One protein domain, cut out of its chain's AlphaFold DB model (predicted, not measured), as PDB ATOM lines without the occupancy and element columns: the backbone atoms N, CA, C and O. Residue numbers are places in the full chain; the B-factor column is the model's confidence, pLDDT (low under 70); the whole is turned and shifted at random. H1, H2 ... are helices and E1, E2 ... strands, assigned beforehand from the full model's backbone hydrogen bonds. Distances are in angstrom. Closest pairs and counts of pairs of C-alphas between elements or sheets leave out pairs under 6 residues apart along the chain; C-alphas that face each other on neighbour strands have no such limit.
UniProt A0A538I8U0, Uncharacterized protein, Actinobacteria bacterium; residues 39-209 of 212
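What this domain is: This is residues 39 to 209 of the 212 residues of an uncharacterized protein of Actinobacteria bacterium (UniProt A0A538I8U0). A five-stranded sheet, E1 to E5, packs face to face on a smaller three-stranded sheet, E6 E7 E10, as a sandwich, and a third sheet of four strands, E9 E8 E11 E12, packs on the three-stranded one only in part, mostly at E10, which touches E8, E9 and E11. A short helix, H1, caps the bare face of the five-stranded sheet, and residues 39 to 40 reach across to pair with E9 in the four-stranded one. The printed part has 171 residues, with one named helix and twelve named strands along the chain: E1 H1 E2 to E12. The sheets run E1 E2 E3 E4 E5, E6 E7 E10 and E9 E8 E11 E12, all antiparallel; the class is mostly strand. The whole is compact, with a radius of gyration of the C-alphas of 15.0 A, and rounded, spanning 39 by 37 by 27 A.

Where its parts are: E1, residues 42 to 47, begins at C-alpha 42 (29.782, 0.848, -18.980). H1 is residues 56 to 62, 10.0 A long. E2 is 73 to 78, E3 is 83 to 88, E4 is 92 to 98, 20.3 A, and E5 is 111 to 118, 23.4 A. E6 is 128 to 133, E7 is 139 to 145, E8 is 153 to 157, E9 is 162 to 166 and E10 is 173 to 177. E11, 186 to 194, is 25.9 A; E12, 200 to 208, is 23.2 A and ends at C-alpha 208 (10.857, 4.346, -33.882).

How they stand to each other: In the twisted sheet E1 to E5, N 44 and O 76 of the antiparallel neighbours E1 and E2 are within hydrogen-bond range at 2.9 A. E2 E3 E4 E5 form a meander, each strand the antiparallel neighbour of the one before; N 77 and O 84 are 2.8 A apart, N 87 and O 94 2.8 A, N 95 and O 113 2.8 A. H1 is on this sheet at a height of 8.2 A, over E3 and slantwise to it at 53 degrees on the local plane; every O i to N i+4 pair in H1 is within hydrogen-bond range. This sheet and E6 E7 E10 make a sandwich, two sheets face to face, 10.4 A centre to centre; the closest C-alphas of E3 and E10, Ser 84 and Arg 174, are 6.9 A apart. N 142 and O 128 of hairpin E6 and E7 are 2.9 A apart, and N 143 and O 175 of E7 and E10 2.9 A. The closest C-alphas of E10 and E11, Thr 177 and Phe 189, are 6.0 A apart. In the twisted sheet E9 E8 E11 E12, N 156 and O 163 are 2.9 A apart, N 155 and O 192 2.8 A, N 189 and O 206 2.8 A.

The domain as a whole: The farthest C-alphas, Glu 104 and Arg 197, are 44.2 A apart. The printed part has no cut. E4 to E5, residues 99 to 110, is the long link. The mean pLDDT of the printed part is 90.1; residues 104 to 106, 123 to 130 and 209 are under 70.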
ATOM      1  N   VAL A  39      27.166  11.240 -20.047       97.62
ATOM      2  CA  VAL A  39      27.358  10.103 -19.144       97.62
ATOM      3  C   VAL A  39      27.807   8.904 -19.966       97.62
ATOM      4  O   VAL A  39      27.130   8.493 -20.904       97.62
ATOM      5  N   LEU A  40      28.967   8.345 -19.633       98.00
ATOM      6  CA  LEU A  40      29.516   7.181 -20.312       98.00
ATOM      7  C   LEU A  40      28.864   5.902 -19.778       98.00
ATOM      8  O   LEU A  40      28.984   5.583 -18.593       98.00
ATOM      9  N   THR A  41      28.235   5.140 -20.670       98.25
ATOM     10  CA  THR A  41      27.776   3.781 -20.358       98.25
ATOM     11  C   THR A  41      28.965   2.865 -20.086       98.25
ATOM     12  O   THR A  41      30.007   2.944 -20.745       98.25
ATOM     13  N   ARG A  42      28.814   1.936 -19.141       98.19
ATOM     14  CA  ARG A  42      29.782   0.848 -18.980       98.19
ATOM     15  C   ARG A  42      29.466  -0.246 -19.980       98.19
ATOM     16  O   ARG A  42      28.305  -0.553 -20.234       98.19
ATOM     17  N   PHE A  43      30.502  -0.873 -20.521       98.12
ATOM     18  CA  PHE A  43      30.333  -2.042 -21.370       98.12
ATOM     19  C   PHE A  43      31.380  -3.108 -21.067       98.12
ATOM     20  O   PHE A  43      32.474  -2.825 -20.576       98.12
ATOM     21  N   ARG A  44      31.047  -4.353 -21.401       97.81
ATOM     22  CA  ARG A  44      31.967  -5.487 -21.358       97.81
ATOM     23  C   ARG A  44      31.808  -6.325 -22.614       97.81
ATOM     24  O   ARG A  44      30.704  -6.729 -22.964       97.81
ATOM     25  N   VAL A  45      32.926  -6.609 -23.275       97.88
ATOM     26  CA  VAL A  45      32.970  -7.534 -24.411       97.88
ATOM     27  C   VAL A  45      33.285  -8.933 -23.894       97.88
ATOM     28  O   VAL A  45      34.302  -9.140 -23.234       97.88
ATOM     29  N   LEU A  46      32.426  -9.892 -24.215       97.12
ATOM     30  CA  LEU A  46      32.576 -11.304 -23.869       97.12
ATOM     31  C   LEU A  46      32.738 -12.155 -25.128       97.12
ATOM     32  O   LEU A  46      32.449 -11.713 -26.238       97.12
ATOM     33  N   ILE A  47      33.184 -13.398 -24.950       94.88
ATOM     34  CA  ILE A  47      33.314 -14.392 -26.020       94.88
ATOM     35  C   ILE A  47      32.250 -15.471 -25.803       94.88
ATOM     36  O   ILE A  47      32.107 -15.968 -24.689       94.88
ATOM     37  N   ALA A  48      31.538 -15.861 -26.862       89.62
ATOM     38  CA  ALA A  48      30.383 -16.765 -26.815       89.62
ATOM     39  C   ALA A  48      30.617 -18.093 -26.071       89.62
ATOM     40  O   ALA A  48      29.749 -18.547 -25.335       89.62
ATOM     41  N   GLY A  49      31.804 -18.689 -26.208       88.00
ATOM     42  CA  GLY A  49      32.176 -19.927 -25.505       88.00
ATOM     43  C   GLY A  49      32.764 -19.729 -24.103       88.00
ATOM     44  O   GLY A  49      33.199 -20.694 -23.488       88.00
ATOM     45  N   ARG A  50      32.854 -18.488 -23.613       93.94
ATOM     46  CA  ARG A  50      33.495 -18.122 -22.336       93.94
ATOM     47  C   ARG A  50      32.645 -17.126 -21.545       93.94
ATOM     48  O   ARG A  50      33.178 -16.223 -20.905       93.94
ATOM     49  N   VAL A  51      31.325 -17.258 -21.631       94.75
ATOM     50  CA  VAL A  51      30.392 -16.400 -20.893       94.75
ATOM     51  C   VAL A  51      30.395 -16.818 -19.413       94.75
ATOM     52  O   VAL A  51      30.066 -17.970 -19.120       94.75
ATOM     53  N   PRO A  52      30.777 -15.931 -18.471       95.94
ATOM     54  CA  PRO A  52      30.803 -16.270 -17.051       95.94
ATOM     55  C   PRO A  52      29.404 -16.581 -16.512       95.94
ATOM     56  O   PRO A  52      28.440 -15.885 -16.830       95.94
ATOM     57  N   LYS A  53      29.289 -17.589 -15.640       93.94
ATOM     58  CA  LYS A  53      28.038 -17.844 -14.908       93.94
ATOM     59  C   LYS A  53      27.647 -16.607 -14.090       93.94
ATOM     60  O   LYS A  53      28.511 -15.933 -13.539       93.94
ATOM     61  N   GLY A  54      26.349 -16.315 -14.032       92.31
ATOM     62  CA  GLY A  54      25.811 -15.154 -13.311       92.31
ATOM     63  C   GLY A  54      25.993 -13.805 -14.018       92.31
ATOM     64  O   GLY A  54      25.572 -12.787 -13.479       92.31
ATOM     65  N   SER A  55      26.590 -13.763 -15.215       95.25
ATOM     66  CA  SER A  55      26.685 -12.523 -15.993       95.25
ATOM     67  C   SER A  55      25.345 -12.126 -16.629       95.25
ATOM     68  O   SER A  55      24.445 -12.958 -16.784       95.25
ATOM     69  N   LEU A  56      25.234 -10.867 -17.073       95.25
ATOM     70  CA  LEU A  56      24.083 -10.394 -17.852       95.25
ATOM     71  C   LEU A  56      23.898 -11.247 -19.109       95.25
ATOM     72  O   LEU A  56      22.799 -11.713 -19.396       95.25
ATOM     73  N   ALA A  57      24.985 -11.528 -19.827       95.19
ATOM     74  CA  ALA A  57      24.971 -12.382 -21.002       95.19
ATOM     75  C   ALA A  57      24.535 -13.820 -20.693       95.19
ATOM     76  O   ALA A  57      23.760 -14.379 -21.464       95.19
ATOM     77  N   ALA A  58      24.963 -14.407 -19.569       94.56
ATOM     78  CA  ALA A  58      24.484 -15.728 -19.160       94.56
ATOM     79  C   ALA A  58      22.969 -15.727 -18.904       94.56
ATOM     80  O   ALA A  58      22.275 -16.627 -19.367       94.56
ATOM     81  N   SER A  59      22.448 -14.698 -18.226       93.88
ATOM     82  CA  SER A  59      21.007 -14.542 -17.998       93.88
ATOM     83  C   SER A  59      20.235 -14.307 -19.303       93.88
ATOM     84  O   SER A  59      19.179 -14.901 -19.508       93.88
ATOM     85  N   CYS A  60      20.763 -13.496 -20.222       93.81
ATOM     86  CA  CYS A  60      20.141 -13.261 -21.526       93.81
ATOM     87  C   CYS A  60      20.096 -14.546 -22.366       93.81
ATOM     88  O   CYS A  60      19.061 -14.867 -22.937       93.81
ATOM     89  N   LEU A  61      21.162 -15.354 -22.364       92.75
ATOM     90  CA  LEU A  61      21.197 -16.658 -23.040       92.75
ATOM     91  C   LEU A  61      20.243 -17.705 -22.441       92.75
ATOM     92  O   LEU A  61      20.002 -18.724 -23.076       92.75
ATOM     93  N   GLN A  62      19.691 -17.476 -21.252       90.38
ATOM     94  CA  GLN A  62      18.620 -18.300 -20.676       90.38
ATOM     95  C   GLN A  62      17.221 -17.724 -20.951       90.38
ATOM     96  O   GLN A  62      16.217 -18.393 -20.717       90.38
ATOM     97  N   GLY A  63      17.150 -16.491 -21.455       84.81
ATOM     98  CA  GLY A  63      15.925 -15.743 -21.696       84.81
ATOM     99  C   GLY A  63      15.428 -15.829 -23.150       84.81
ATOM    100  O   GLY A  63      15.364 -16.922 -23.719       84.81
ATOM    101  N   PRO A  64      15.048 -14.695 -23.769       77.12
ATOM    102  CA  PRO A  64      14.469 -14.660 -25.116       77.12
ATOM    103  C   PRO A  64      15.288 -15.397 -26.201       77.12
ATOM    104  O   PRO A  64      14.706 -16.197 -26.938       77.12
ATOM    105  N   PRO A  65      16.628 -15.247 -26.293       81.38
ATOM    106  CA  PRO A  65      17.436 -15.946 -27.293       81.38
ATOM    107  C   PRO A  65      17.891 -17.361 -26.880       81.38
ATOM    108  O   PRO A  65      18.826 -17.876 -27.485       81.38
ATOM    109  N   ARG A  66      17.266 -18.034 -25.901       81.06
ATOM    110  CA  ARG A  66      17.733 -19.334 -25.349       81.06
ATOM    111  C   ARG A  66      17.992 -20.465 -26.350       81.06
ATOM    112  O   ARG A  66      18.760 -21.379 -26.071       81.06
ATOM    113  N   HIS A  67      17.350 -20.428 -27.516       84.56
ATOM    114  CA  HIS A  67      17.529 -21.432 -28.572       84.56
ATOM    115  C   HIS A  67      18.593 -21.036 -29.608       84.56
ATOM    116  O   HIS A  67      18.880 -21.796 -30.534       84.56
ATOM    117  N   ARG A  68      19.180 -19.842 -29.482       85.50
ATOM    118  CA  ARG A  68      20.208 -19.320 -30.384       85.50
ATOM    119  C   ARG A  68      21.588 -19.699 -29.875       85.50
ATOM    120  O   ARG A  68      21.878 -19.628 -28.685       85.50
ATOM    121  N   ARG A  69      22.467 -20.075 -30.804       90.25
ATOM    122  CA  ARG A  69      23.878 -20.323 -30.505       90.25
ATOM    123  C   ARG A  69      24.668 -19.040 -30.760       90.25
ATOM    124  O   ARG A  69      24.785 -18.651 -31.924       90.25
ATOM    125  N   PRO A  70      25.193 -18.378 -29.716       92.31
ATOM    126  CA  PRO A  70      25.993 -17.179 -29.902       92.31
ATOM    127  C   PRO A  70      27.287 -17.500 -30.661       92.31
ATOM    128  O   PRO A  70      27.894 -18.553 -30.457       92.31
ATOM    129  N   VAL A  71      27.738 -16.576 -31.507       91.00
ATOM    130  CA  VAL A  71      28.994 -16.675 -32.261       91.00
ATOM    131  C   VAL A  71      29.857 -15.436 -32.043       91.00
ATOM    132  O   VAL A  71      29.373 -14.305 -32.014       91.00
ATOM    133  N   GLY A  72      31.166 -15.644 -31.909       90.50
ATOM    134  CA  GLY A  72      32.123 -14.556 -31.741       90.50
ATOM    135  C   GLY A  72      31.959 -13.824 -30.408       90.50
ATOM    136  O   GLY A  72      32.222 -14.396 -29.346       90.50
ATOM    137  N   ARG A  73      31.591 -12.540 -30.477       94.50
ATOM    138  CA  ARG A  73      31.565 -11.619 -29.337       94.50
ATOM    139  C   ARG A  73      30.140 -11.292 -28.898       94.50
ATOM    140  O   ARG A  73      29.232 -11.220 -29.721       94.50
ATOM    141  N   LEU A  74      29.986 -11.056 -27.600       96.19
ATOM    142  CA  LEU A  74      28.792 -10.496 -26.971       96.19
ATOM    143  C   LEU A  74      29.176  -9.168 -26.325       96.19
ATOM    144  O   LEU A  74      30.331  -8.988 -25.933       96.19
ATOM    145  N   VAL A  75      28.223  -8.253 -26.197       98.12
ATOM    146  CA  VAL A  75      28.448  -6.966 -25.533       98.12
ATOM    147  C   VAL A  75      27.380  -6.765 -24.475       98.12
ATOM    148  O   VAL A  75      26.204  -6.675 -24.797       98.12
ATOM    149  N   GLU A  76      27.797  -6.697 -23.219       98.25
ATOM    150  CA  GLU A  76      26.959  -6.243 -22.111       98.25
ATOM    151  C   GLU A  76      27.116  -4.726 -21.978       98.25
ATOM    152  O   GLU A  76      28.235  -4.222 -22.124       98.25
ATOM    153  N   ARG A  77      26.029  -4.005 -21.699       98.50
ATOM    154  CA  ARG A  77      26.026  -2.560 -21.451       98.50
ATOM    155  C   ARG A  77      25.180  -2.212 -20.240       98.50
ATOM    156  O   ARG A  77      24.161  -2.852 -19.998       98.50
ATOM    157  N   ILE A  78      25.614  -1.180 -19.530       98.50
ATOM    158  CA  ILE A  78      24.944  -0.613 -18.364       98.50
ATOM    159  C   ILE A  78      24.923   0.904 -18.557       98.50
ATOM    160  O   ILE A  78      25.978   1.541 -18.626       98.50
ATOM    161  N   GLY A  79      23.721   1.445 -18.710       97.56
ATOM    162  CA  GLY A  79      23.419   2.867 -18.794       97.56
ATOM    163  C   GLY A  79      22.842   3.403 -17.489       97.56
ATOM    164  O   GLY A  79      22.923   2.754 -16.443       97.56
ATOM    165  N   VAL A  80      22.265   4.601 -17.544       96.69
ATOM    166  CA  VAL A  80      21.666   5.266 -16.372       96.69
ATOM    167  C   VAL A  80      20.429   4.509 -15.886       96.69
ATOM    168  O   VAL A  80      20.366   4.108 -14.728       96.69
ATOM    169  N   ASP A  81      19.483   4.259 -16.792       95.31
ATOM    170  CA  ASP A  81      18.213   3.576 -16.504       95.31
ATOM    171  C   ASP A  81      18.071   2.260 -17.281       95.31
ATOM    172  O   ASP A  81      16.965   1.736 -17.429       95.31
ATOM    173  N   THR A  82      19.170   1.738 -17.830       95.94
ATOM    174  CA  THR A  82      19.120   0.576 -18.716       95.94
ATOM    175  C   THR A  82      20.279  -0.386 -18.531       95.94
ATOM    176  O   THR A  82      21.407  -0.024 -18.200       95.94
ATOM    177  N   GLU A  83      20.002  -1.647 -18.827       97.06
ATOM    178  CA  GLU A  83      20.995  -2.664 -19.129       97.06
ATOM    179  C   GLU A  83      20.623  -3.311 -20.459       97.06
ATOM    180  O   GLU A  83      19.447  -3.520 -20.759       97.06
ATOM    181  N   SER A  84      21.624  -3.695 -21.243       97.00
ATOM    182  CA  SER A  84      21.385  -4.497 -22.438       97.00
ATOM    183  C   SER A  84      22.487  -5.513 -22.683       97.00
ATOM    184  O   SER A  84      23.635  -5.361 -22.256       97.00
ATOM    185  N   VAL A  85      22.133  -6.580 -23.392       97.31
ATOM    186  CA  VAL A  85      23.085  -7.574 -23.886       97.31
ATOM    187  C   VAL A  85      22.875  -7.732 -25.374       97.31
ATOM    188  O   VAL A  85      21.807  -8.150 -25.790       97.31
ATOM    189  N   SER A  86      23.904  -7.467 -26.169       95.75
ATOM    190  CA  SER A  86      23.927  -7.734 -27.607       95.75
ATOM    191  C   SER A  86      24.620  -9.062 -27.899       95.75
ATOM    192  O   SER A  86      25.753  -9.292 -27.467       95.75
ATOM    193  N   ILE A  87      23.954  -9.928 -28.661       93.88
ATOM    194  CA  ILE A  87      24.410 -11.282 -28.980       93.88
ATOM    195  C   ILE A  87      24.359 -11.491 -30.484       93.88
ATOM    196  O   ILE A  87      23.284 -11.465 -31.075       93.88
ATOM    197  N   ARG A  88      25.502 -11.775 -31.105       91.69
ATOM    198  CA  ARG A  88      25.526 -12.232 -32.497       91.69
ATOM    199  C   ARG A  88      25.295 -13.736 -32.568       91.69
ATOM    200  O   ARG A  88      25.890 -14.482 -31.794       91.69
ATOM    201  N   ASP A  89      24.487 -14.175 -33.521       89.44
ATOM    202  CA  ASP A  89      24.363 -15.574 -33.938       89.44
ATOM    203  C   ASP A  89      24.575 -15.697 -35.461       89.44
ATOM    204  O   ASP A  89      25.004 -14.746 -36.118       89.44
ATOM    205  N   SER A  90      24.326 -16.877 -36.036       86.38
ATOM    206  CA  SER A  90      24.483 -17.115 -37.480       86.38
ATOM    207  C   SER A  90      23.489 -16.346 -38.361       86.38
ATOM    208  O   SER A  90      23.708 -16.219 -39.562       86.38
ATOM    209  N   SER A  91      22.396 -15.847 -37.786       83.50
ATOM    210  CA  SER A  91      21.280 -15.212 -38.493       83.50
ATOM    211  C   SER A  91      21.230 -13.693 -38.318       83.50
ATOM    212  O   SER A  91      20.667 -12.993 -39.165       83.50
ATOM    213  N   GLY A  92      21.835 -13.160 -37.255       89.56
ATOM    214  CA  GLY A  92      21.850 -11.728 -36.992       89.56
ATOM    215  C   GLY A  92      22.349 -11.369 -35.597       89.56
ATOM    216  O   GLY A  92      23.269 -11.994 -35.064       89.56
ATOM    217  N   VAL A  93      21.753 -10.324 -35.028       90.94
ATOM    218  CA  VAL A  93      22.029  -9.843 -33.671       90.94
ATOM    219  C   VAL A  93      20.735  -9.848 -32.871       90.94
ATOM    220  O   VAL A  93      19.713  -9.354 -33.335       90.94
ATOM    221  N   ASN A  94      20.791 -10.406 -31.669       91.75
ATOM    222  CA  ASN A  94      19.715 -10.397 -30.692       91.75
ATOM    223  C   ASN A  94      20.078  -9.436 -29.556       91.75
ATOM    224  O   ASN A  94      21.265  -9.271 -29.249       91.75
ATOM    225  N   ALA A  95      19.074  -8.862 -28.901       92.56
ATOM    226  CA  ALA A  95      19.236  -8.188 -27.623       92.56
ATOM    227  C   ALA A  95      18.270  -8.704 -26.566       92.56
ATOM    228  O   ALA A  95      17.142  -9.087 -26.883       92.56
ATOM    229  N   CYS A  96      18.724  -8.649 -25.319       94.38
ATOM    230  CA  CYS A  96      17.849  -8.549 -24.161       94.38
ATOM    231  C   CYS A  96      18.024  -7.164 -23.541       94.38
ATOM    232  O   CYS A  96      19.163  -6.718 -23.381       94.38
ATOM    233  N   ASP A  97      16.914  -6.531 -23.172       94.38
ATOM    234  CA  ASP A  97      16.867  -5.187 -22.602       94.38
ATOM    235  C   ASP A  97      16.225  -5.241 -21.206       94.38
ATOM    236  O   ASP A  97      15.260  -5.977 -20.960       94.38
ATOM    237  N   ASN A  98      16.809  -4.518 -20.258       94.62
ATOM    238  CA  ASN A  98      16.374  -4.445 -18.867       94.62
ATOM    239  C   ASN A  98      16.369  -2.980 -18.411       94.62
ATOM    240  O   ASN A  98      17.151  -2.159 -18.889       94.62
ATOM    241  N   SER A  99      15.475  -2.669 -17.479       94.38
ATOM    242  CA  SER A  99      15.307  -1.354 -16.862       94.38
ATOM    243  C   SER A  99      14.837  -1.498 -15.401       94.38
ATOM    244  O   SER A  99      14.456  -2.598 -14.999       94.38
ATOM    245  N   PRO A 100      14.869  -0.439 -14.570       92.06
ATOM    246  CA  PRO A 100      14.489  -0.520 -13.155       92.06
ATOM    247  C   PRO A 100      12.995  -0.734 -12.871       92.06
ATOM    248  O   PRO A 100      12.641  -0.984 -11.720       92.06
ATOM    249  N   GLY A 101      12.126  -0.555 -13.867       87.31
ATOM    250  CA  GLY A 101      10.679  -0.658 -13.711       87.31
ATOM    251  C   GLY A 101      10.197  -2.048 -13.291       87.31
ATOM    252  O   GLY A 101      10.799  -3.068 -13.641       87.31
ATOM    253  N   GLY A 102       9.096  -2.071 -12.533       75.81
ATOM    254  CA  GLY A 102       8.449  -3.297 -12.063       75.81
ATOM    255  C   GLY A 102       7.862  -4.141 -13.199       75.81
ATOM    256  O   GLY A 102       7.591  -3.636 -14.288       75.81
ATOM    257  N   ARG A 103       7.684  -5.442 -12.946       78.00
ATOM    258  CA  ARG A 103       7.175  -6.430 -13.914       78.00
ATOM    259  C   ARG A 103       6.258  -7.427 -13.227       78.00
ATOM    260  O   ARG A 103       6.469  -7.726 -12.058       78.00
ATOM    261  N   GLU A 104       5.299  -7.967 -13.975       66.12
ATOM    262  CA  GLU A 104       4.295  -8.903 -13.446       66.12
ATOM    263  C   GLU A 104       4.853 -10.311 -13.147       66.12
ATOM    264  O   GLU A 104       4.361 -10.970 -12.241       66.12
ATOM    265  N   ASP A 105       5.919 -10.747 -13.834       65.75
ATOM    266  CA  ASP A 105       6.373 -12.156 -13.827       65.75
ATOM    267  C   ASP A 105       7.795 -12.387 -13.255       65.75
ATOM    268  O   ASP A 105       8.451 -13.365 -13.619       65.75
ATOM    269  N   ASP A 106       8.356 -11.461 -12.466       66.44
ATOM    270  CA  ASP A 106       9.753 -11.504 -11.962       66.44
ATOM    271  C   ASP A 106      10.845 -11.693 -13.046       66.44
ATOM    272  O   ASP A 106      12.026 -11.924 -12.763       66.44
ATOM    273  N   ARG A 107      10.489 -11.571 -14.330       79.69
ATOM    274  CA  ARG A 107      11.429 -11.743 -15.442       79.69
ATOM    275  C   ARG A 107      12.470 -10.629 -15.401       79.69
ATOM    276  O   ARG A 107      12.142  -9.451 -15.307       79.69
ATOM    277  N   ARG A 108      13.752 -10.974 -15.557       88.06
ATOM    278  CA  ARG A 108      14.825  -9.964 -15.624       88.06
ATOM    279  C   ARG A 108      14.696  -9.032 -16.830       88.06
ATOM    280  O   ARG A 108      15.055  -7.869 -16.728       88.06
ATOM    281  N   TRP A 109      14.273  -9.541 -17.978       91.56
ATOM    282  CA  TRP A 109      14.285  -8.782 -19.227       91.56
ATOM    283  C   TRP A 109      12.891  -8.225 -19.492       91.56
ATOM    284  O   TRP A 109      11.935  -8.997 -19.547       91.56
ATOM    285  N   CYS A 110      12.785  -6.904 -19.627       91.00
ATOM    286  CA  CYS A 110      11.547  -6.247 -20.046       91.00
ATOM    287  C   CYS A 110      11.385  -6.290 -21.565       91.00
ATOM    288  O   CYS A 110      10.266  -6.426 -22.038       91.00
ATOM    289  N   GLY A 111      12.494  -6.250 -22.308       88.12
ATOM    290  CA  GLY A 111      12.487  -6.191 -23.762       88.12
ATOM    291  C   GLY A 111      13.426  -7.197 -24.417       88.12
ATOM    292  O   GLY A 111      14.352  -7.741 -23.801       88.12
ATOM    293  N   SER A 112      13.182  -7.453 -25.698       88.44
ATOM    294  CA  SER A 112      14.094  -8.203 -26.553       88.44
ATOM    295  C   SER A 112      13.915  -7.822 -28.012       88.44
ATOM    296  O   SER A 112      12.805  -7.571 -28.475       88.44
ATOM    297  N   SER A 113      15.003  -7.849 -28.776       87.88
ATOM    298  CA  SER A 113      14.946  -7.565 -30.209       87.88
ATOM    299  C   SER A 113      15.822  -8.514 -31.013       87.88
ATOM    300  O   SER A 113      16.790  -9.079 -30.507       87.88
ATOM    301  N   PHE A 114      15.485  -8.674 -32.288       87.81
ATOM    302  CA  PHE A 114      16.312  -9.357 -33.274       87.81
ATOM    303  C   PHE A 114      16.437  -8.477 -34.510       87.81
ATOM    304  O   PHE A 114      15.430  -8.010 -35.038       87.81
ATOM    305  N   GLY A 115      17.660  -8.297 -34.993       86.00
ATOM    306  CA  GLY A 115      17.936  -7.623 -36.248       86.00
ATOM    307  C   GLY A 115      18.794  -8.496 -37.154       86.00
ATOM    308  O   GLY A 115      19.864  -8.984 -36.775       86.00
ATOM    309  N   ARG A 116      18.317  -8.704 -38.383       86.00
ATOM    310  CA  ARG A 116      19.031  -9.491 -39.391       86.00
ATOM    311  C   ARG A 116      20.224  -8.706 -39.924       86.00
ATOM    312  O   ARG A 116      20.097  -7.532 -40.278       86.00
ATOM    313  N   LEU A 117      21.357  -9.390 -40.060       83.19
ATOM    314  CA  LEU A 117      22.532  -8.834 -40.721       83.19
ATOM    315  C   LEU A 117      22.587  -9.257 -42.194       83.19
ATOM    316  O   LEU A 117      22.419 -10.433 -42.516       83.19
ATOM    317  N   VAL A 118      22.851  -8.311 -43.091       78.69
ATOM    318  CA  VAL A 118      23.075  -8.535 -44.527       78.69
ATOM    319  C   VAL A 118      24.363  -7.817 -44.919       78.69
ATOM    320  O   VAL A 118      24.519  -6.631 -44.651       78.69
ATOM    321  N   GLY A 119      25.333  -8.548 -45.479       78.62
ATOM    322  CA  GLY A 119      26.672  -7.995 -45.740       78.62
ATOM    323  C   GLY A 119      27.393  -7.511 -44.472       78.62
ATOM    324  O   GLY A 119      28.190  -6.583 -44.529       78.62
ATOM    325  N   GLY A 120      27.066  -8.091 -43.310       76.94
ATOM    326  CA  GLY A 120      27.608  -7.690 -42.008       76.94
ATOM    327  C   GLY A 120      26.913  -6.496 -41.346       76.94
ATOM    328  O   GLY A 120      27.208  -6.235 -40.182       76.94
ATOM    329  N   ARG A 121      25.971  -5.840 -42.039       78.75
ATOM    330  CA  ARG A 121      25.248  -4.648 -41.573       78.75
ATOM    331  C   ARG A 121      23.806  -4.933 -41.200       78.75
ATOM    332  O   ARG A 121      23.193  -5.850 -41.750       78.75
ATOM    333  N   LEU A 122      23.252  -4.146 -40.286       81.19
ATOM    334  CA  LEU A 122      21.869  -4.306 -39.839       81.19
ATOM    335  C   LEU A 122      20.887  -3.822 -40.911       81.19
ATOM    336  O   LEU A 122      20.910  -2.657 -41.295       81.19
ATOM    337  N   ARG A 123      20.026  -4.720 -41.404       68.06
ATOM    338  CA  ARG A 123      19.041  -4.395 -42.455       68.06
ATOM    339  C   ARG A 123      17.687  -3.941 -41.898       68.06
ATOM    340  O   ARG A 123      16.923  -3.312 -42.616       68.06
ATOM    341  N   ASP A 124      17.405  -4.281 -40.645       62.78
ATOM    342  CA  ASP A 124      16.134  -4.021 -39.966       62.78
ATOM    343  C   ASP A 124      16.435  -3.665 -38.498       62.78
ATOM    344  O   ASP A 124      16.569  -4.570 -37.663       62.78
ATOM    345  N   PRO A 125      16.684  -2.377 -38.180       58.72
ATOM    346  CA  PRO A 125      16.892  -1.924 -36.812       58.72
ATOM    347  C   PRO A 125      15.551  -1.960 -36.082       58.72
ATOM    348  O   PRO A 125      14.916  -0.931 -35.890       58.72
ATOM    349  N   ARG A 126      15.091  -3.155 -35.705       61.09
ATOM    350  CA  ARG A 126      13.837  -3.302 -34.966       61.09
ATOM    351  C   ARG A 126      13.910  -2.599 -33.625       61.09
ATOM    352  O   ARG A 126      14.947  -2.583 -32.951       61.09
ATOM    353  N   LEU A 127      12.768  -2.046 -33.260       61.78
ATOM    354  CA  LEU A 127      12.604  -1.144 -32.140       61.78
ATOM    355  C   LEU A 127      11.732  -1.837 -31.117       61.78
ATOM    356  O   LEU A 127      10.703  -2.411 -31.466       61.78
ATOM    357  N   ASP A 128      12.189  -1.819 -29.873       63.66
ATOM    358  CA  ASP A 128      11.387  -2.278 -28.746       63.66
ATOM    359  C   ASP A 128      10.864  -1.022 -28.050       63.66
ATOM    360  O   ASP A 128      11.660  -0.179 -27.619       63.66
ATOM    361  N   VAL A 129       9.542  -0.853 -28.041       64.19
ATOM    362  CA  VAL A 129       8.862   0.321 -27.491       64.19
ATOM    363  C   VAL A 129       7.920  -0.140 -26.385       64.19
ATOM    364  O   VAL A 129       7.023  -0.943 -26.624       64.19
ATOM    365  N   GLY A 130       8.087   0.422 -25.186       61.94
ATOM    366  CA  GLY A 130       7.040   0.444 -24.158       61.94
ATOM    367  C   GLY A 130       6.976  -0.754 -23.210       61.94
ATOM    368  O   GLY A 130       6.202  -0.712 -22.260       61.94
ATOM    369  N   SER A 131       7.796  -1.787 -23.404       80.62
ATOM    370  CA  SER A 131       7.891  -2.926 -22.477       80.62
ATOM    371  C   SER A 131       8.757  -2.622 -21.245       80.62
ATOM    372  O   SER A 131       8.561  -3.179 -20.165       80.62
ATOM    373  N   CYS A 132       9.712  -1.705 -21.399       89.81
ATOM    374  CA  CYS A 132      10.629  -1.269 -20.361       89.81
ATOM    375  C   CYS A 132      10.221   0.092 -19.804       89.81
ATOM    376  O   CYS A 132       9.873   1.005 -20.553       89.81
ATOM    377  N   THR A 133      10.329   0.247 -18.488       92.69
ATOM    378  CA  THR A 133      10.059   1.511 -17.800       92.69
ATOM    379  C   THR A 133      11.162   1.868 -16.806       92.69
ATOM    380  O   THR A 133      11.905   1.006 -16.325       92.69
ATOM    381  N   THR A 134      11.301   3.154 -16.511       92.06
ATOM    382  CA  THR A 134      12.128   3.676 -15.419       92.06
ATOM    383  C   THR A 134      11.542   3.283 -14.054       92.06
ATOM    384  O   THR A 134      10.437   2.743 -13.957       92.06
ATOM    385  N   ARG A 135      12.251   3.596 -12.960       89.88
ATOM    386  CA  ARG A 135      11.767   3.324 -11.590       89.88
ATOM    387  C   ARG A 135      10.447   4.039 -11.265       89.88
ATOM    388  O   ARG A 135       9.648   3.508 -10.507       89.88
ATOM    389  N   ASP A 136      10.226   5.224 -11.830       90.19
ATOM    390  CA  ASP A 136       8.987   6.003 -11.699       90.19
ATOM    391  C   ASP A 136       7.919   5.632 -12.747       90.19
ATOM    392  O   ASP A 136       6.927   6.342 -12.892       90.19
ATOM    393  N   GLY A 137       8.103   4.522 -13.470       90.62
ATOM    394  CA  GLY A 137       7.115   3.987 -14.408       90.62
ATOM    395  C   GLY A 137       7.060   4.704 -15.757       90.62
ATOM    396  O   GLY A 137       6.140   4.453 -16.532       90.62
ATOM    397  N   LYS A 138       8.022   5.580 -16.074       91.50
ATOM    398  CA  LYS A 138       8.073   6.243 -17.383       91.50
ATOM    399  C   LYS A 138       8.576   5.277 -18.454       91.50
ATOM    400  O   LYS A 138       9.499   4.512 -18.185       91.50
ATOM    401  N   PRO A 139       8.003   5.308 -19.662       91.31
ATOM    402  CA  PRO A 139       8.390   4.420 -20.751       91.31
ATOM    403  C   PRO A 139       9.825   4.671 -21.222       91.31
ATOM    404  O   PRO A 139      10.282   5.810 -21.313       91.31
ATOM    405  N   LEU A 140      10.503   3.585 -21.583       92.31
ATOM    406  CA  LEU A 140      11.784   3.571 -22.274       92.31
ATOM    407  C   LEU A 140      11.625   2.834 -23.600       92.31
ATOM    408  O   LEU A 140      10.851   1.879 -23.719       92.31
ATOM    409  N   ALA A 141      12.394   3.258 -24.595       91.88
ATOM    410  CA  ALA A 141      12.498   2.552 -25.863       91.88
ATOM    411  C   ALA A 141      13.953   2.255 -26.194       91.88
ATOM    412  O   ALA A 141      14.859   2.988 -25.791       91.88
ATOM    413  N   PHE A 142      14.165   1.192 -26.965       92.81
ATOM    414  CA  PHE A 142      15.489   0.730 -27.350       92.81
ATOM    415  C   PHE A 142      15.613   0.552 -28.864       92.81
ATOM    416  O   PHE A 142      14.737  -0.023 -29.521       92.81
ATOM    417  N   ALA A 143      16.755   0.970 -29.410       91.81
ATOM    418  CA  ALA A 143      17.076   0.896 -30.832       91.81
ATOM    419  C   ALA A 143      18.458   0.289 -31.083       91.81
ATOM    420  O   ALA A 143      19.327   0.264 -30.211       91.81
ATOM    421  N   TRP A 144      18.650  -0.222 -32.295       92.38
ATOM    422  CA  TRP A 144      19.969  -0.584 -32.795       92.38
ATOM    423  C   TRP A 144      20.552   0.538 -33.646       92.38
ATOM    424  O   TRP A 144      19.869   1.071 -34.518       92.38
ATOM    425  N   VAL A 145      21.840   0.814 -33.462       92.12
ATOM    426  CA  VAL A 145      22.625   1.699 -34.325       92.12
ATOM    427  C   VAL A 145      23.799   0.929 -34.909       92.12
ATOM    428  O   VAL A 145      24.691   0.485 -34.186       92.12
ATOM    429  N   ASP A 146      23.804   0.772 -36.230       92.00
ATOM    430  CA  ASP A 146      24.981   0.315 -36.965       92.00
ATOM    431  C   ASP A 146      25.886   1.530 -37.220       92.00
ATOM    432  O   ASP A 146      25.612   2.366 -38.090       92.00
ATOM    433  N   ALA A 147      26.890   1.685 -36.356       93.69
ATOM    434  CA  ALA A 147      27.715   2.884 -36.298       93.69
ATOM    435  C   ALA A 147      28.655   3.002 -37.510       93.69
ATOM    436  O   ALA A 147      29.067   1.992 -38.089       93.69
ATOM    437  N   ASP A 148      29.040   4.230 -37.884       93.75
ATOM    438  CA  ASP A 148      30.113   4.447 -38.863       93.75
ATOM    439  C   ASP A 148      31.377   3.689 -38.427       93.75
ATOM    440  O   ASP A 148      31.710   3.622 -37.243       93.75
ATOM    441  N   ALA A 149      32.118   3.125 -39.381       94.25
ATOM    442  CA  ALA A 149      33.312   2.331 -39.086       94.25
ATOM    443  C   ALA A 149      34.404   3.116 -38.327       94.25
ATOM    444  O   ALA A 149      35.270   2.512 -37.695       94.25
ATOM    445  N   ARG A 150      34.380   4.453 -38.396       97.31
ATOM    446  CA  ARG A 150      35.291   5.357 -37.678       97.31
ATOM    447  C   ARG A 150      34.742   5.794 -36.319       97.31
ATOM    448  O   ARG A 150      35.481   6.411 -35.551       97.31
ATOM    449  N   ALA A 151      33.471   5.520 -36.030       98.25
ATOM    450  CA  ALA A 151      32.840   5.920 -34.786       98.25
ATOM    451  C   ALA A 151      33.425   5.132 -33.613       98.25
ATOM    452  O   ALA A 151      33.487   3.902 -33.608       98.25
ATOM    453  N   LYS A 152      33.837   5.870 -32.587       98.44
ATOM    454  CA  LYS A 152      34.197   5.340 -31.276       98.44
ATOM    455  C   LYS A 152      33.051   5.499 -30.285       98.44
ATOM    456  O   LYS A 152      32.898   4.638 -29.422       98.44
ATOM    457  N   TYR A 153      32.242   6.545 -30.438       98.69
ATOM    458  CA  TYR A 153      31.088   6.824 -29.590       98.69
ATOM    459  C   TYR A 153      29.827   7.006 -30.433       98.69
ATOM    460  O   TYR A 153      29.855   7.681 -31.460       98.69
ATOM    461  N   VAL A 154      28.724   6.439 -29.955       98.50
ATOM    462  CA  VAL A 154      27.351   6.796 -30.328       98.50
ATOM    463  C   VAL A 154      26.765   7.517 -29.122       98.50
ATOM    464  O   VAL A 154      26.854   7.007 -28.010       98.50
ATOM    465  N   VAL A 155      26.207   8.702 -29.307       98.56
ATOM    466  CA  VAL A 155      25.680   9.538 -28.225       98.56
ATOM    467  C   VAL A 155      24.200   9.756 -28.468       98.56
ATOM    468  O   VAL A 155      23.815  10.088 -29.587       98.56
ATOM    469  N   VAL A 156      23.385   9.576 -27.433       98.00
ATOM    470  CA  VAL A 156      21.944   9.838 -27.473       98.00
ATOM    471  C   VAL A 156      21.622  10.984 -26.533       98.00
ATOM    472  O   VAL A 156      21.962  10.937 -25.351       98.00
ATOM    473  N   ASP A 157      20.967  12.011 -27.054       97.00
ATOM    474  CA  ASP A 157      20.453  13.108 -26.241       97.00
ATOM    475  C   ASP A 157      19.175  12.676 -25.504       97.00
ATOM    476  O   ASP A 157      18.173  12.334 -26.132       97.00
ATOM    477  N   GLN A 158      19.219  12.702 -24.168       94.75
ATOM    478  CA  GLN A 158      18.097  12.395 -23.272       94.75
ATOM    479  C   GLN A 158      17.394  13.675 -22.773       94.75
ATOM    480  O   GLN A 158      16.663  13.659 -21.777       94.75
ATOM    481  N   GLY A 159      17.672  14.825 -23.392       90.62
ATOM    482  CA  GLY A 159      17.163  16.156 -23.061       90.62
ATOM    483  C   GLY A 159      17.865  16.809 -21.868       90.62
ATOM    484  O   GLY A 159      18.247  17.974 -21.929       90.62
ATOM    485  N   ARG A 160      18.046  16.075 -20.761       87.94
ATOM    486  CA  ARG A 160      18.681  16.591 -19.523       87.94
ATOM    487  C   ARG A 160      20.157  16.215 -19.385       87.94
ATOM    488  O   ARG A 160      20.908  16.876 -18.677       87.94
ATOM    489  N   TYR A 161      20.553  15.139 -20.044       94.75
ATOM    490  CA  TYR A 161      21.919  14.648 -20.150       94.75
ATOM    491  C   TYR A 161      22.059  13.962 -21.508       94.75
ATOM    492  O   TYR A 161      21.060  13.686 -22.171       94.75
ATOM    493  N   ALA A 162      23.288  13.677 -21.917       97.31
ATOM    494  CA  ALA A 162      23.537  12.816 -23.063       97.31
ATOM    495  C   ALA A 162      24.095  11.483 -22.570       97.31
ATOM    496  O   ALA A 162      24.900  11.452 -21.642       97.31
ATOM    497  N   GLU A 163      23.694  10.379 -23.181       98.12
ATOM    498  CA  GLU A 163      24.237   9.064 -22.868       98.12
ATOM    499  C   GLU A 163      25.197   8.634 -23.977       98.12
ATOM    500  O   GLU A 163      24.831   8.584 -25.150       98.12
ATOM    501  N   ALA A 164      26.450   8.370 -23.611       98.38
ATOM    502  CA  ALA A 164      27.525   8.028 -24.527       98.38
ATOM    503  C   ALA A 164      27.816   6.522 -24.483       98.38
ATOM    504  O   ALA A 164      28.148   5.938 -23.447       98.38
ATOM    505  N   TYR A 165      27.742   5.894 -25.648       98.56
ATOM    506  CA  TYR A 165      27.933   4.470 -25.863       98.56
ATOM    507  C   TYR A 165      29.213   4.241 -26.658       98.56
ATOM    508  O   TYR A 165      29.303   4.618 -27.825       98.56
ATOM    509  N   GLU A 166      30.205   3.575 -26.067       98.50
ATOM    510  CA  GLU A 166      31.387   3.170 -26.832       98.50
ATOM    511  C   GLU A 166      31.043   2.052 -27.822       98.50
ATOM    512  O   GLU A 166      30.475   1.025 -27.440       98.50
ATOM    513  N   VAL A 167      31.431   2.215 -29.086       98.06
ATOM    514  CA  VAL A 167      31.334   1.168 -30.110       98.06
ATOM    515  C   VAL A 167      32.279   0.029 -29.727       98.06
ATOM    516  O   VAL A 167      33.470   0.236 -29.475       98.06
ATOM    517  N   ALA A 168      31.742  -1.190 -29.641       96.75
ATOM    518  CA  ALA A 168      32.453  -2.328 -29.068       96.75
ATOM    519  C   ALA A 168      32.041  -3.654 -29.710       96.75
ATOM    520  O   ALA A 168      30.934  -3.818 -30.218       96.75
ATOM    521  N   GLY A 169      32.952  -4.629 -29.678       93.19
ATOM    522  CA  GLY A 169      32.666  -6.011 -30.070       93.19
ATOM    523  C   GLY A 169      32.415  -6.257 -31.563       93.19
ATOM    524  O   GLY A 169      32.238  -7.413 -31.938       93.19
ATOM    525  N   GLY A 170      32.439  -5.229 -32.421       91.88
ATOM    526  CA  GLY A 170      32.040  -5.354 -33.832       91.88
ATOM    527  C   GLY A 170      30.544  -5.652 -33.993       91.88
ATOM    528  O   GLY A 170      30.134  -6.349 -34.925       91.88
ATOM    529  N   LEU A 171      29.736  -5.201 -33.030       93.06
ATOM    530  CA  LEU A 171      28.285  -5.331 -33.037       93.06
ATOM    531  C   LEU A 171      27.641  -3.948 -33.190       93.06
ATOM    532  O   LEU A 171      28.214  -2.974 -32.692       93.06
ATOM    533  N   PRO A 172      26.446  -3.871 -33.803       93.94
ATOM    534  CA  PRO A 172      25.582  -2.707 -33.667       93.94
ATOM    535  C   PRO A 172      25.403  -2.332 -32.192       93.94
ATOM    536  O   PRO A 172      25.392  -3.192 -31.306       93.94
ATOM    537  N   VAL A 173      25.279  -1.041 -31.920       95.56
ATOM    538  CA  VAL A 173      25.118  -0.506 -30.569       95.56
ATOM    539  C   VAL A 173      23.640  -0.553 -30.194       95.56
ATOM    540  O   VAL A 173      22.805  -0.025 -30.925       95.56
ATOM    541  N   ARG A 174      23.314  -1.182 -29.059       95.19
ATOM    542  CA  ARG A 174      21.982  -1.100 -28.451       95.19
ATOM    543  C   ARG A 174      21.912   0.171 -27.607       95.19
ATOM    544  O   ARG A 174      22.689   0.303 -26.663       95.19
ATOM    545  N   ILE A 175      21.033   1.092 -27.985       95.75
ATOM    546  CA  ILE A 175      20.844   2.398 -27.336       95.75
ATOM    547  C   ILE A 175      19.425   2.527 -26.783       95.75
ATOM    548  O   ILE A 175      18.520   1.854 -27.279       95.75
ATOM    549  N   SER A 176      19.225   3.414 -25.809       95.25
ATOM    550  CA  SER A 176      17.911   3.730 -25.238       95.25
ATOM    551  C   SER A 176      17.544   5.209 -25.339       95.25
ATOM    552  O   SER A 176      18.423   6.063 -25.429       95.25
ATOM    553  N   THR A 177      16.246   5.512 -25.295       94.50
ATOM    554  CA  THR A 177      15.709   6.879 -25.201       94.50
ATOM    555  C   THR A 177      14.576   6.962 -24.179       94.50
ATOM    556  O   THR A 177      13.802   6.012 -24.020       94.50
ATOM    557  N   HIS A 178      14.480   8.116 -23.516       93.31
ATOM    558  CA  HIS A 178      13.329   8.526 -22.696       93.31
ATOM    559  C   HIS A 178      12.242   9.244 -23.513       93.31
ATOM    560  O   HIS A 178      11.139   9.460 -23.015       93.31
ATOM    561  N   ASP A 179      12.536   9.642 -24.755       92.69
ATOM    562  CA  ASP A 179      11.613  10.384 -25.620       92.69
ATOM    563  C   ASP A 179      10.626   9.423 -26.304       92.69
ATOM    564  O   ASP A 179      10.786   9.060 -27.472       92.69
ATOM    565  N   VAL A 180       9.640   8.950 -25.532       90.00
ATOM    566  CA  VAL A 180       8.627   7.970 -25.953       90.00
ATOM    567  C   VAL A 180       7.224   8.577 -25.896       90.00
ATOM    568  O   VAL A 180       6.755   9.012 -24.844       90.00
ATOM    569  N   GLN A 181       6.511   8.533 -27.020       88.38
ATOM    570  CA  GLN A 181       5.105   8.906 -27.148       88.38
ATOM    571  C   GLN A 181       4.250   7.635 -27.187       88.38
ATOM    572  O   GLN A 181       3.966   7.082 -28.250       88.38
ATOM    573  N   VAL A 182       3.829   7.160 -26.010       79.31
ATOM    574  CA  VAL A 182       3.073   5.898 -25.863       79.31
ATOM    575  C   VAL A 182       1.793   5.892 -26.699       79.31
ATOM    576  O   VAL A 182       1.514   4.908 -27.375       79.31
ATOM    577  N   GLY A 183       1.048   7.005 -26.715       79.31
ATOM    578  CA  GLY A 183      -0.204   7.119 -27.476       79.31
ATOM    579  C   GLY A 183      -0.036   6.980 -28.993       79.31
ATOM    580  O   GLY A 183      -0.972   6.577 -29.674       79.31
ATOM    581  N   GLU A 184       1.159   7.254 -29.517       78.50
ATOM    582  CA  GLU A 184       1.493   7.110 -30.941       78.50
ATOM    583  C   GLU A 184       2.315   5.847 -31.219       78.50
ATOM    584  O   GLU A 184       2.723   5.615 -32.357       78.50
ATOM    585  N   SER A 185       2.595   5.051 -30.177       79.19
ATOM    586  CA  SER A 185       3.590   3.980 -30.205       79.19
ATOM    587  C   SER A 185       4.877   4.442 -30.887       79.19
ATOM    588  O   SER A 185       5.372   3.818 -31.817       79.19
ATOM    589  N   ARG A 186       5.398   5.595 -30.471       84.88
ATOM    590  CA  ARG A 186       6.557   6.214 -31.108       84.88
ATOM    591  C   ARG A 186       7.661   6.460 -30.098       84.88
ATOM    592  O   ARG A 186       7.383   6.763 -28.942       84.88
ATOM    593  N   ALA A 187       8.909   6.349 -30.529       89.81
ATOM    594  CA  ALA A 187      10.038   6.867 -29.772       89.81
ATOM    595  C   ALA A 187      11.033   7.579 -30.682       89.81
ATOM    596  O   ALA A 187      11.229   7.175 -31.827       89.81
ATOM    597  N   THR A 188      11.689   8.611 -30.172       92.19
ATOM    598  CA  THR A 188      12.640   9.411 -30.944       92.19
ATOM    599  C   THR A 188      14.022   9.338 -30.318       92.19
ATOM    600  O   THR A 188      14.209   9.516 -29.115       92.19
ATOM    601  N   PHE A 189      15.022   9.081 -31.153       93.69
ATOM    602  CA  PHE A 189      16.420   9.023 -30.760       93.69
ATOM    603  C   PHE A 189      17.170  10.123 -31.500       93.69
ATOM    604  O   PHE A 189      17.327  10.059 -32.720       93.69
ATOM    605  N   ARG A 190      17.661  11.122 -30.766       96.38
ATOM    606  CA  ARG A 190      18.537  12.165 -31.314       96.38
ATOM    607  C   ARG A 190      19.979  11.724 -31.121       96.38
ATOM    608  O   ARG A 190      20.463  11.679 -29.990       96.38
ATOM    609  N   ILE A 191      20.628  11.343 -32.217       97.25
ATOM    610  CA  ILE A 191      21.885  10.595 -32.196       97.25
ATOM    611  C   ILE A 191      23.008  11.422 -32.821       97.25
ATOM    612  O   ILE A 191      22.841  12.029 -33.884       97.25
ATOM    613  N   SER A 192      24.188  11.389 -32.208       98.50
ATOM    614  CA  SER A 192      25.441  11.796 -32.844       98.50
ATOM    615  C   SER A 192      26.514  10.720 -32.722       98.50
ATOM    616  O   SER A 192      26.604  10.006 -31.726       98.50
ATOM    617  N   GLU A 193      27.343  10.588 -33.752       98.62
ATOM    618  CA  GLU A 193      28.481   9.670 -33.763       98.62
ATOM    619  C   GLU A 193      29.785  10.444 -33.774       98.62
ATOM    620  O   GLU A 193      29.920  11.428 -34.503       98.62
ATOM    621  N   HIS A 194      30.752   9.979 -32.989       98.75
ATOM    622  CA  HIS A 194      32.024  10.663 -32.792       98.75
ATOM    623  C   HIS A 194      33.186   9.696 -32.941       98.75
ATOM    624  O   HIS A 194      33.091   8.531 -32.541       98.75
ATOM    625  N   ASP A 195      34.301  10.175 -33.484       98.62
ATOM    626  CA  ASP A 195      35.536   9.395 -33.537       98.62
ATOM    627  C   ASP A 195      36.248   9.335 -32.171       98.62
ATOM    628  O   ASP A 195      35.788   9.873 -31.161       98.62
ATOM    629  N   GLY A 196      37.390   8.643 -32.117       98.12
ATOM    630  CA  GLY A 196      38.156   8.466 -30.878       98.12
ATOM    631  C   GLY A 196      38.737   9.752 -30.281       98.12
ATOM    632  O   GLY A 196      39.202   9.718 -29.146       98.12
ATOM    633  N   ARG A 197      38.709  10.868 -31.018       98.25
ATOM    634  CA  ARG A 197      39.131  12.197 -30.552       98.25
ATOM    635  C   ARG A 197      37.944  13.079 -30.160       98.25
ATOM    636  O   ARG A 197      38.161  14.223 -29.788       98.25
ATOM    637  N   GLY A 198      36.717  12.560 -30.247       98.31
ATOM    638  CA  GLY A 198      35.487  13.281 -29.918       98.31
ATOM    639  C   GLY A 198      34.915  14.127 -31.060       98.31
ATOM    640  O   GLY A 198      33.835  14.701 -30.908       98.31
ATOM    641  N   ARG A 199      35.572  14.149 -32.227       98.56
ATOM    642  CA  ARG A 199      35.108  14.897 -33.403       98.56
ATOM    643  C   ARG A 199      33.817  14.302 -33.944       98.56
ATOM    644  O   ARG A 199      33.705  13.079 -34.074       98.56
ATOM    645  N   LEU A 200      32.876  15.169 -34.301       98.62
ATOM    646  CA  LEU A 200      31.589  14.777 -34.860       98.62
ATOM    647  C   LEU A 200      31.777  14.149 -36.250       98.62
ATOM    648  O   LEU A 200      32.381  14.735 -37.146       98.62
ATOM    649  N   LEU A 201      31.235  12.948 -36.439       98.50
ATOM    650  CA  LEU A 201      31.191  12.260 -37.731       98.50
ATOM    651  C   LEU A 201      29.855  12.490 -38.435       98.50
ATOM    652  O   LEU A 201      29.827  12.743 -39.638       98.50
ATOM    653  N   ARG A 202      28.751  12.381 -37.688       97.81
ATOM    654  CA  ARG A 202      27.391  12.633 -38.176       97.81
ATOM    655  C   ARG A 202      26.414  12.860 -37.030       97.81
ATOM    656  O   ARG A 202      26.647  12.411 -35.909       97.81
ATOM    657  N   ARG A 203      25.289  13.496 -37.352       97.62
ATOM    658  CA  ARG A 203      24.111  13.642 -36.492       97.62
ATOM    659  C   ARG A 203      22.870  13.237 -37.274       97.62
ATOM    660  O   ARG A 203      22.763  13.577 -38.450       97.62
ATOM    661  N   PHE A 204      21.964  12.509 -36.639       94.81
ATOM    662  CA  PHE A 204      20.714  12.081 -37.251       94.81
ATOM    663  C   PHE A 204      19.658  11.793 -36.187       94.81
ATOM    664  O   PHE A 204      19.969  11.607 -35.011       94.81
ATOM    665  N   GLU A 205      18.405  11.757 -36.619       92.88
ATOM    666  CA  GLU A 205      17.290  11.305 -35.801       92.88
ATOM    667  C   GLU A 205      16.855   9.920 -36.274       92.88
ATOM    668  O   GLU A 205      16.789   9.654 -37.477       92.88
ATOM    669  N   LEU A 206      16.580   9.033 -35.326       87.81
ATOM    670  CA  LEU A 206      15.912   7.768 -35.585       87.81
ATOM    671  C   LEU A 206      14.548   7.826 -34.912       87.81
ATOM    672  O   LEU A 206      14.454   7.928 -33.691       87.81
ATOM    673  N   THR A 207      13.493   7.767 -35.717       84.62
ATOM    674  CA  THR A 207      12.129   7.618 -35.219       84.62
ATOM    675  C   THR A 207      11.753   6.154 -35.248       84.62
ATOM    676  O   THR A 207      11.903   5.463 -36.256       84.62
ATOM    677  N   ALA A 208      11.253   5.700 -34.116       70.81
ATOM    678  CA  ALA A 208      10.857   4.346 -33.882       70.81
ATOM    679  C   ALA A 208       9.352   4.202 -33.868       70.81
ATOM    680  O   ALA A 208       8.691   4.914 -33.124       70.81
ATOM    681  N   VAL A 209       8.834   3.257 -34.644       67.25
ATOM    682  CA  VAL A 209       7.447   2.791 -34.592       67.25
ATOM    683  C   VAL A 209       7.467   1.258 -34.493       67.25
ATOM    684  O   VAL A 209       8.383   0.651 -35.063       67.25
TER     685      VAL A 209